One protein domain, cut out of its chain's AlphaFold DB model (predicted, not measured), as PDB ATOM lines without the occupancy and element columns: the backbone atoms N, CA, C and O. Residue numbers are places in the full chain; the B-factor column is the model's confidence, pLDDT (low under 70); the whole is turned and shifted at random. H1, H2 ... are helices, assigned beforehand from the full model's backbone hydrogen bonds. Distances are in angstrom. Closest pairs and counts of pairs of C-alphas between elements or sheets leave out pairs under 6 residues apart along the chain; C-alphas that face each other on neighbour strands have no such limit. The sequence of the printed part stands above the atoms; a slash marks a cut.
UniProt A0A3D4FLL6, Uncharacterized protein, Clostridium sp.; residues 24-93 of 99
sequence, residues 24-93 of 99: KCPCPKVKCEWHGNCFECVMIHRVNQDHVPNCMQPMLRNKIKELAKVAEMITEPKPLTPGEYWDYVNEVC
ATOM      1  N   LYS A  24      32.250 -21.167 -29.498       92.31
ATOM      2  CA  LYS A  24      32.232 -22.633 -29.519       92.31
ATOM      3  C   LYS A  24      30.986 -23.158 -28.810       92.31
ATOM      4  O   LYS A  24      30.693 -22.760 -27.684       92.31
ATOM      5  N   CYS A  25      30.282 -24.089 -29.451       94.94
ATOM      6  CA  CYS A  25      29.107 -24.726 -28.870       94.94
ATOM      7  C   CYS A  25      29.494 -25.525 -27.607       94.94
ATOM      8  O   CYS A  25      30.317 -26.434 -27.704       94.94
ATOM      9  N   PRO A  26      28.895 -25.255 -26.431       94.44
ATOM     10  CA  PRO A  26      29.211 -25.977 -25.195       94.44
ATOM     11  C   PRO A  26      28.382 -27.267 -25.024       94.44
ATOM     12  O   PRO A  26      28.337 -27.843 -23.940       94.44
ATOM     13  N   CYS A  27      27.639 -27.688 -26.053       95.00
ATOM     14  CA  CYS A  27      26.722 -28.822 -25.965       95.00
ATOM     15  C   CYS A  27      27.489 -30.147 -25.791       95.00
ATOM     16  O   CYS A  27      28.374 -30.431 -26.593       95.00
ATOM     17  N   PRO A  28      27.116 -31.024 -24.838       93.62
ATOM     18  CA  PRO A  28      27.797 -32.311 -24.654       93.62
ATOM     19  C   PRO A  28      27.522 -33.323 -25.784       93.62
ATOM     20  O   PRO A  28      28.177 -34.357 -25.869       93.62
ATOM     21  N   LYS A  29      26.544 -33.056 -26.660       93.62
ATOM     22  CA  LYS A  29      26.163 -33.934 -27.776       93.62
ATOM     23  C   LYS A  29      27.069 -33.725 -28.990       93.62
ATOM     24  O   LYS A  29      26.633 -33.158 -29.984       93.62
ATOM     25  N   VAL A  30      28.317 -34.176 -28.904       92.88
ATOM     26  CA  VAL A  30      29.326 -33.960 -29.961       92.88
ATOM     27  C   VAL A  30      29.063 -34.739 -31.256       92.88
ATOM     28  O   VAL A  30      29.462 -34.279 -32.313       92.88
ATOM     29  N   LYS A  31      28.353 -35.877 -31.194       93.44
ATOM     30  CA  LYS A  31      27.937 -36.655 -32.380       93.44
ATOM     31  C   LYS A  31      26.683 -36.112 -33.076       93.44
ATOM     32  O   LYS A  31      26.277 -36.641 -34.100       93.44
ATOM     33  N   CYS A  32      26.035 -35.105 -32.488       93.19
ATOM     34  CA  CYS A  32      24.838 -34.507 -33.065       93.19
ATOM     35  C   CYS A  32      25.191 -33.804 -34.373       93.19
ATOM     36  O   CYS A  32      26.113 -32.992 -34.406       93.19
ATOM     37  N   GLU A  33      24.396 -34.050 -35.404       92.50
ATOM     38  CA  GLU A  33      24.571 -33.480 -36.734       92.50
ATOM     39  C   GLU A  33      24.645 -31.941 -36.757       92.50
ATOM     40  O   GLU A  33      25.370 -31.363 -37.572       92.50
ATOM     41  N   TRP A  34      23.921 -31.284 -35.847       94.19
ATOM     42  CA  TRP A  34      23.874 -29.822 -35.708       94.19
ATOM     43  C   TRP A  34      24.832 -29.280 -34.639       94.19
ATOM     44  O   TRP A  34      24.744 -28.111 -34.254       94.19
ATOM     45  N   HIS A  35      25.734 -30.106 -34.099       94.94
ATOM     46  CA  HIS A  35      26.726 -29.636 -33.136       94.94
ATOM     47  C   HIS A  35      27.593 -28.535 -33.765       94.94
ATOM     48  O   HIS A  35      28.152 -28.701 -34.843       94.94
ATOM     49  N   GLY A  36      27.694 -27.382 -33.098       93.94
ATOM     50  CA  GLY A  36      28.381 -26.207 -33.646       93.94
ATOM     51  C   GLY A  36      27.501 -25.296 -34.512       93.94
ATOM     52  O   GLY A  36      27.781 -24.101 -34.573       93.94
ATOM     53  N   ASN A  37      26.396 -25.789 -35.082       95.12
ATOM     54  CA  ASN A  37      25.443 -24.981 -35.848       95.12
ATOM     55  C   ASN A  37      24.284 -24.493 -34.958       95.12
ATOM     56  O   ASN A  37      23.165 -25.010 -34.977       95.12
ATOM     57  N   CYS A  38      24.567 -23.491 -34.119       94.25
ATOM     58  CA  CYS A  38      23.616 -22.995 -33.119       94.25
ATOM     59  C   CYS A  38      22.326 -22.412 -33.723       94.25
ATOM     60  O   CYS A  38      21.282 -22.492 -33.078       94.25
ATOM     61  N   PHE A  39      22.380 -21.829 -34.926       95.25
ATOM     62  CA  PHE A  39      21.203 -21.241 -35.569       95.25
ATOM     63  C   PHE A  39      20.191 -22.321 -35.973       95.25
ATOM     64  O   PHE A  39      19.037 -22.267 -35.541       95.25
ATOM     65  N   GLU A  40      20.636 -23.344 -36.709       96.19
ATOM     66  CA  GLU A  40      19.790 -24.486 -37.079       96.19
ATOM     67  C   GLU A  40      19.324 -25.263 -35.849       96.19
ATOM     68  O   GLU A  40      18.143 -25.583 -35.736       96.19
ATOM     69  N   CYS A  41      20.208 -25.477 -34.867       96.12
ATOM     70  CA  CYS A  41      19.852 -26.137 -33.613       96.12
ATOM     71  C   CYS A  41      18.684 -25.429 -32.898       96.12
ATOM     72  O   CYS A  41      17.739 -26.077 -32.447       96.12
ATOM     73  N   VAL A  42      18.700 -24.095 -32.806       96.81
ATOM     74  CA  VAL A  42      17.582 -23.349 -32.202       96.81
ATOM     75  C   VAL A  42      16.319 -23.450 -33.058       96.81
ATOM     76  O   VAL A  42      15.227 -23.581 -32.502       96.81
ATOM     77  N   MET A  43      16.448 -23.421 -34.386       97.75
ATOM     78  CA  MET A  43      15.317 -23.548 -35.307       97.75
ATOM     79  C   MET A  43      14.579 -24.879 -35.118       97.75
ATOM     80  O   MET A  43      13.368 -24.869 -34.893       97.75
ATOM     81  N   ILE A  44      15.299 -26.007 -35.122       96.94
ATOM     82  CA  ILE A  44      14.685 -27.336 -34.980       96.94
ATOM     83  C   ILE A  44      14.022 -27.516 -33.608       96.94
ATOM     84  O   ILE A  44      12.913 -28.039 -33.527       96.94
ATOM     85  N   HIS A  45      14.636 -27.020 -32.524       96.31
ATOM     86  CA  HIS A  45      14.051 -27.118 -31.182       96.31
ATOM     87  C   HIS A  45      12.817 -26.227 -31.026       96.31
ATOM     88  O   HIS A  45      11.867 -26.610 -30.344       96.31
ATOM     89  N   ARG A  46      12.805 -25.055 -31.673       96.88
ATOM     90  CA  ARG A  46      11.639 -24.165 -31.693       96.88
ATOM     91  C   ARG A  46      10.441 -24.811 -32.391       96.88
ATOM     92  O   ARG A  46       9.329 -24.616 -31.916       96.88
ATOM     93  N   VAL A  47      10.659 -25.533 -33.492       97.62
ATOM     94  CA  VAL A  47       9.579 -26.188 -34.252       97.62
ATOM     95  C   VAL A  47       9.121 -27.479 -33.574       97.62
ATOM     96  O   VAL A  47       7.923 -27.686 -33.427       97.62
ATOM     97  N   ASN A  48      10.053 -28.324 -33.124       96.75
ATOM     98  CA  ASN A  48       9.716 -29.626 -32.542       96.75
ATOM     99  C   ASN A  48       9.065 -29.521 -31.150       96.75
ATOM    100  O   ASN A  48       8.284 -30.384 -30.774       96.75
ATOM    101  N   GLN A  49       9.408 -28.493 -30.364       94.75
ATOM    102  CA  GLN A  49       8.865 -28.210 -29.023       94.75
ATOM    103  C   GLN A  49       8.947 -29.333 -27.965       94.75
ATOM    104  O   GLN A  49       8.495 -29.124 -26.844       94.75
ATOM    105  N   ASP A  50       9.580 -30.472 -28.252       93.75
ATOM    106  CA  ASP A  50       9.761 -31.560 -27.279       93.75
ATOM    107  C   ASP A  50      10.664 -31.154 -26.099       93.75
ATOM    108  O   ASP A  50      10.364 -31.406 -24.932       93.75
ATOM    109  N   HIS A  51      11.783 -30.478 -26.384       93.06
ATOM    110  CA  HIS A  51      12.701 -29.975 -25.362       93.06
ATOM    111  C   HIS A  51      13.573 -28.819 -25.869       93.06
ATOM    112  O   HIS A  51      13.748 -28.617 -27.071       93.06
ATOM    113  N   VAL A  52      14.194 -28.085 -24.938       94.94
ATOM    114  CA  VAL A  52      15.180 -27.036 -25.255       94.94
ATOM    115  C   VAL A  52      16.553 -27.625 -25.622       94.94
ATOM    116  O   VAL A  52      16.868 -28.747 -25.199       94.94
ATOM    117  N   PRO A  53      17.421 -26.874 -26.331       95.69
ATOM    118  CA  PRO A  53      18.793 -27.301 -26.595       95.69
ATOM    119  C   PRO A  53      19.563 -27.645 -25.310       95.69
ATOM    120  O   PRO A  53      19.466 -26.933 -24.305       95.69
ATOM    121  N   ASN A  54      20.405 -28.685 -25.344       94.69
ATOM    122  CA  ASN A  54      21.190 -29.109 -24.171       94.69
ATOM    123  C   ASN A  54      22.103 -27.998 -23.623       94.69
ATOM    124  O   ASN A  54      22.325 -27.933 -22.418       94.69
ATOM    125  N   CYS A  55      22.595 -27.093 -24.478       94.00
ATOM    126  CA  CYS A  55      23.399 -25.943 -24.052       94.00
ATOM    127  C   CYS A  55      22.607 -24.902 -23.237       94.00
ATOM    128  O   CYS A  55      23.211 -24.155 -22.473       94.00
ATOM    129  N   MET A  56      21.273 -24.870 -23.344       95.12
ATOM    130  CA  MET A  56      20.405 -23.958 -22.585       95.12
ATOM    131  C   MET A  56      19.853 -24.587 -21.298       95.12
ATOM    132  O   MET A  56      19.491 -23.873 -20.361       95.12
ATOM    133  N   GLN A  57      19.836 -25.920 -21.200       95.25
ATOM    134  CA  GLN A  57      19.344 -26.628 -20.015       95.25
ATOM    135  C   GLN A  57      20.027 -26.231 -18.693       95.25
ATOM    136  O   GLN A  57      19.319 -26.187 -17.691       95.25
ATOM    137  N   PRO A  58      21.346 -25.930 -18.605       94.56
ATOM    138  CA  PRO A  58      21.955 -25.483 -17.349       94.56
ATOM    139  C   PRO A  58      21.274 -24.245 -16.745       94.56
ATOM    140  O   PRO A  58      21.022 -24.219 -15.543       94.56
ATOM    141  N   MET A  59      20.908 -23.262 -17.576       95.19
ATOM    142  CA  MET A  59      20.224 -22.048 -17.122       95.19
ATOM    143  C   MET A  59      18.859 -22.371 -16.504       95.19
ATOM    144  O   MET A  59      18.513 -21.834 -15.452       95.19
ATOM    145  N   LEU A  60      18.102 -23.276 -17.134       95.69
ATOM    146  CA  LEU A  60      16.797 -23.709 -16.629       95.69
ATOM    147  C   LEU A  60      16.932 -24.572 -15.378       95.69
ATOM    148  O   LEU A  60      16.229 -24.335 -14.402       95.69
ATOM    149  N   ARG A  61      17.871 -25.526 -15.368       95.44
ATOM    150  CA  ARG A  61      18.133 -26.396 -14.214       95.44
ATOM    151  C   ARG A  61      18.437 -25.589 -12.962       95.44
ATOM    152  O   ARG A  61      17.915 -25.926 -11.910       95.44
ATOM    153  N   ASN A  62      19.224 -24.518 -13.067       95.81
ATOM    154  CA  ASN A  62      19.519 -23.664 -11.917       95.81
ATOM    155  C   ASN A  62      18.241 -23.038 -11.338       95.81
ATOM    156  O   ASN A  62      18.037 -23.089 -10.134       95.81
ATOM    157  N   LYS A  63      17.339 -22.527 -12.186       96.94
ATOM    158  CA  LYS A  63      16.056 -21.955 -11.739       96.94
ATOM    159  C   LYS A  63      15.106 -23.019 -11.172       96.94
ATOM    160  O   LYS A  63      14.498 -22.804 -10.131       96.94
ATOM    161  N   ILE A  64      15.003 -24.173 -11.834       97.00
ATOM    162  CA  ILE A  64      14.132 -25.285 -11.422       97.00
ATOM    163  C   ILE A  64      14.596 -25.881 -10.089       97.00
ATOM    164  O   ILE A  64      13.764 -26.206  -9.251       97.00
ATOM    165  N   LYS A  65      15.910 -25.990  -9.860       97.19
ATOM    166  CA  LYS A  65      16.459 -26.455  -8.581       97.19
ATOM    167  C   LYS A  65      16.055 -25.554  -7.422       97.19
ATOM    168  O   LYS A  65      15.679 -26.074  -6.379       97.19
ATOM    169  N   GLU A  66      16.094 -24.233  -7.601       96.81
ATOM    170  CA  GLU A  66      15.631 -23.310  -6.558       96.81
ATOM    171  C   GLU A  66      14.132 -23.468  -6.282       96.81
ATOM    172  O   GLU A  66      13.729 -23.472  -5.124       96.81
ATOM    173  N   LEU A  67      13.315 -23.689  -7.317       97.69
ATOM    174  CA  LEU A  67      11.891 -23.981  -7.136       97.69
ATOM    175  C   LEU A  67      11.660 -25.306  -6.393       97.69
ATOM    176  O   LEU A  67      10.848 -25.363  -5.477       97.69
ATOM    177  N   ALA A  68      12.379 -26.368  -6.761       98.00
ATOM    178  CA  ALA A  68      12.230 -27.689  -6.152       98.00
ATOM    179  C   ALA A  68      12.530 -27.678  -4.641       98.00
ATOM    180  O   ALA A  68      11.815 -28.317  -3.871       98.00
ATOM    181  N   LYS A  69      13.526 -26.887  -4.210       97.06
ATOM    182  CA  LYS A  69      13.881 -26.715  -2.789       97.06
ATOM    183  C   LYS A  69      12.734 -26.179  -1.932       97.06
ATOM    184  O   LYS A  69      12.687 -26.504  -0.752       97.06
ATOM    185  N   VAL A  70      11.814 -25.393  -2.500       98.00
ATOM    186  CA  VAL A  70      10.660 -24.835  -1.766       98.00
ATOM    187  C   VAL A  70       9.739 -25.935  -1.230       98.00
ATOM    188  O   VAL A  70       9.067 -25.732  -0.225       98.00
ATOM    189  N   ALA A  71       9.728 -27.101  -1.876       97.31
ATOM    190  CA  ALA A  71       8.924 -28.259  -1.496       97.31
ATOM    191  C   ALA A  71       9.790 -29.484  -1.152       97.31
ATOM    192  O   ALA A  71       9.344 -30.613  -1.331       97.31
ATOM    193  N   GLU A  72      11.043 -29.268  -0.725       97.31
ATOM    194  CA  GLU A  72      11.980 -30.331  -0.316       97.31
ATOM    195  C   GLU A  72      12.235 -31.401  -1.401       97.31
ATOM    196  O   GLU A  72      12.658 -32.521  -1.119       97.31
ATOM    197  N   MET A  73      12.009 -31.059  -2.674       97.88
ATOM    198  CA  MET A  73      12.179 -31.981  -3.793       97.88
ATOM    199  C   MET A  73      13.612 -31.976  -4.330       97.88
ATOM    200  O   MET A  73      14.282 -30.942  -4.405       97.88
ATOM    201  N   ILE A  74      14.045 -33.140  -4.816       95.81
ATOM    202  CA  ILE A  74      15.303 -33.317  -5.548       95.81
ATOM    203  C   ILE A  74      14.987 -33.441  -7.040       95.81
ATOM    204  O   ILE A  74      14.061 -34.141  -7.438       95.81
ATOM    205  N   THR A  75      15.764 -32.751  -7.876       96.62
ATOM    206  CA  THR A  75      15.658 -32.848  -9.338       96.62
ATOM    207  C   THR A  75      16.939 -33.410  -9.924       96.62
ATOM    208  O   THR A  75      18.042 -32.999  -9.554       96.62
ATOM    209  N   GLU A  76      16.787 -34.313 -10.887       94.44
ATOM    210  CA  GLU A  76      17.904 -34.970 -11.556       94.44
ATOM    211  C   GLU A  76      17.908 -34.659 -13.059       94.44
ATOM    212  O   GLU A  76      16.849 -34.481 -13.668       94.44
ATOM    213  N   PRO A  77      19.088 -34.545 -13.693       91.12
ATOM    214  CA  PRO A  77      19.164 -34.377 -15.137       91.12
ATOM    215  C   PRO A  77      18.615 -35.604 -15.874       91.12
ATOM    216  O   PRO A  77      18.993 -36.733 -15.573       91.12
ATOM    217  N   LYS A  78      17.802 -35.376 -16.913       89.81
ATOM    218  CA  LYS A  78      17.420 -36.435 -17.855       89.81
ATOM    219  C   LYS A  78      18.683 -37.010 -18.524       89.81
ATOM    220  O   LYS A  78      19.526 -36.220 -18.967       89.81
ATOM    221  N   PRO A  79      18.812 -38.344 -18.646       91.75
ATOM    222  CA  PRO A  79      19.897 -38.956 -19.398       91.75
ATOM    223  C   PRO A  79      19.964 -38.425 -20.829       91.75
ATOM    224  O   PRO A  79      18.949 -38.181 -21.486       91.75
ATOM    225  N   LEU A  80      21.184 -38.247 -21.320       91.44
ATOM    226  CA  LEU A  80      21.409 -37.876 -22.707       91.44
ATOM    227  C   LEU A  80      21.075 -39.073 -23.605       91.44
ATOM    228  O   LEU A  80      21.515 -40.181 -23.328       91.44
ATOM    229  N   THR A  81      20.383 -38.834 -24.724       90.81
ATOM    230  CA  THR A  81      20.283 -39.812 -25.832       90.81
ATOM    231  C   THR A  81      21.651 -40.454 -26.125       90.81
ATOM    232  O   THR A  81      22.637 -39.712 -26.252       90.81
ATOM    233  N   PRO A  82      21.733 -41.782 -26.250       94.75
ATOM    234  CA  PRO A  82      22.974 -42.460 -26.594       94.75
ATOM    235  C   PRO A  82      23.597 -41.934 -27.893       94.75
ATOM    236  O   PRO A  82      22.898 -41.502 -28.810       94.75
ATOM    237  N   GLY A  83      24.930 -41.949 -27.963       93.62
ATOM    238  CA  GLY A  83      25.658 -41.575 -29.180       93.62
ATOM    239  C   GLY A  83      25.404 -42.540 -30.340       93.62
ATOM    240  O   GLY A  83      25.389 -42.104 -31.485       93.62
ATOM    241  N   GLU A  84      25.123 -43.806 -30.024       95.94
ATOM    242  CA  GLU A  84      24.849 -44.875 -30.994       95.94
ATOM    243  C   GLU A  84      23.631 -44.586 -31.886       95.94
ATOM    244  O   GLU A  84      23.564 -45.065 -33.009       95.94
ATOM    245  N   TYR A  85      22.692 -43.742 -31.438       95.50
ATOM    246  CA  TYR A  85      21.527 -43.376 -32.251       95.50
ATOM    247  C   TYR A  85      21.947 -42.481 -33.414       95.50
ATOM    248  O   TYR A  85      21.436 -42.622 -34.517       95.50
ATOM    249  N   TRP A  86      22.903 -41.580 -33.175       95.12
ATOM    250  CA  TRP A  86      23.493 -40.773 -34.241       95.12
ATOM    251  C   TRP A  86      24.389 -41.610 -35.148       95.12
ATOM    252  O   TRP A  86      24.390 -41.380 -36.351       95.12
ATOM    253  N   ASP A  87      25.106 -42.594 -34.596       95.06
ATOM    254  CA  ASP A  87      25.874 -43.543 -35.409       95.06
ATOM    255  C   ASP A  87      24.943 -44.289 -36.383       95.06
ATOM    256  O   ASP A  87      25.213 -44.322 -37.580       95.06
ATOM    257  N   TYR A  88      23.797 -44.772 -35.894       96.38
ATOM    258  CA  TYR A  88      22.784 -45.429 -36.718       96.38
ATOM    259  C   TYR A  88      22.147 -44.488 -37.750       96.38
ATOM    260  O   TYR A  88      22.029 -44.862 -38.911       96.38
ATOM    261  N   VAL A  89      21.779 -43.256 -37.372       94.81
ATOM    262  CA  VAL A  89      21.251 -42.255 -38.325       94.81
ATOM    263  C   VAL A  89      22.243 -42.012 -39.458       94.81
ATOM    264  O   VAL A  89      21.842 -42.023 -40.615       94.81
ATOM    265  N   ASN A  90      23.532 -41.867 -39.146       92.50
ATOM    266  CA  ASN A  90      24.563 -41.674 -40.163       92.50
ATOM    267  C   ASN A  90      24.734 -42.897 -41.083       92.50
ATOM    268  O   ASN A  90      25.142 -42.732 -42.227       92.50
ATOM    269  N   GLU A  91      24.432 -44.105 -40.600       94.75
ATOM    270  CA  GLU A  91      24.454 -45.336 -41.396       94.75
ATOM    271  C   GLU A  91      23.246 -45.430 -42.342       94.75
ATOM    272  O   GLU A  91      23.413 -45.735 -43.522       94.75
ATOM    273  N   VAL A  92      22.032 -45.158 -41.847       96.31
ATOM    274  CA  VAL A  92      20.788 -45.386 -42.611       96.31
ATOM    275  C   VAL A  92      20.280 -44.169 -43.382       96.31
ATOM    276  O   VAL A  92      19.546 -44.320 -44.356       96.31
ATOM    277  N   CYS A  93      20.629 -42.967 -42.936       93.94
ATOM    278  CA  CYS A  93      20.186 -41.691 -43.489       93.94
ATOM    279  C   CYS A  93      21.353 -40.686 -43.445       93.94
ATOM    280  O   CYS A  93      21.302 -39.707 -42.695       93.94
TER     281      CYS A  93
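What this domain is: This is residues 24 to 93 of the 99 residues of an uncharacterized protein of Clostridium sp. (UniProt A0A3D4FLL6). Three short helices stand apart from one another in a loose, elongated frame: H2 runs along the long axis toward one end, H1 lies across that axis, and H3 is at the other end. From the far end of H2 the long link of residues 70 to 82 folds back and runs most of the length to H3, while the leading stretch, residues 24 to 37, loops round between H1 and H3, and residues 46 to 51, at the end of H1 and just after it, stick out. The printed part has 70 residues with three named helices, in the order H1, H2, H3, and no named strand; the class is all helix, though under half of the residues, 34 of the 70, are in named elements. The whole is loose, with a radius of gyration of the C-alphas of 14.6 A, and the C-alphas span 46 by 24 by 23 A.

How they stand to each other: Begin with the longest helix, H2, residues 57 to 69, whose centre is at (16.635, -24.871, -11.663). Go back along the chain to H1, residues 38 to 48, centred at (16.094, -25.108, -33.776); it is apart from H2, with no C-alpha of the one within 8 A of the other. Then go on to H3, residues 83 to 92, centred at (23.524, -43.422, -36.129), which is apart from H2 and also from H1. Look at residues 46 to 51, of which 46 to 48 belong to H1: this stretch stands free. In the backbones of H1 and H3 every O i to N i+4 pair is within hydrogen-bond range, and in H2 8 of 9 are.

Where its parts are: Find C-alpha 57, of Gln 57, at (19.344, -26.628, -20.015); from there H2 runs 18.1 A to C-alpha 69, of Lys 69, at (13.881, -26.715, -2.789). H1 begins at Cys 38, with its C-alpha at (23.616, -22.995, -33.119), and measures 15.4 A to the C-alpha of Asn 48. H3 runs 14.8 A from the C-alpha of Gly 83 to that of Val 92, which you find at (20.788, -45.386, -42.611).

The domain as a whole: Look for the two C-alphas farthest apart in the domain at Val 70 and Val 92, 46.8 A from each other. The first and last printed C-alphas, those of Lys 24 and Cys 93, are 26.5 A apart. The 8 residues between H1 and H2 form a short link, and the 13 between H2 and H3 a long one. The printed part has no cut. The mean pLDDT of the printed part is 95.1, and no printed residue is under 70 in this model.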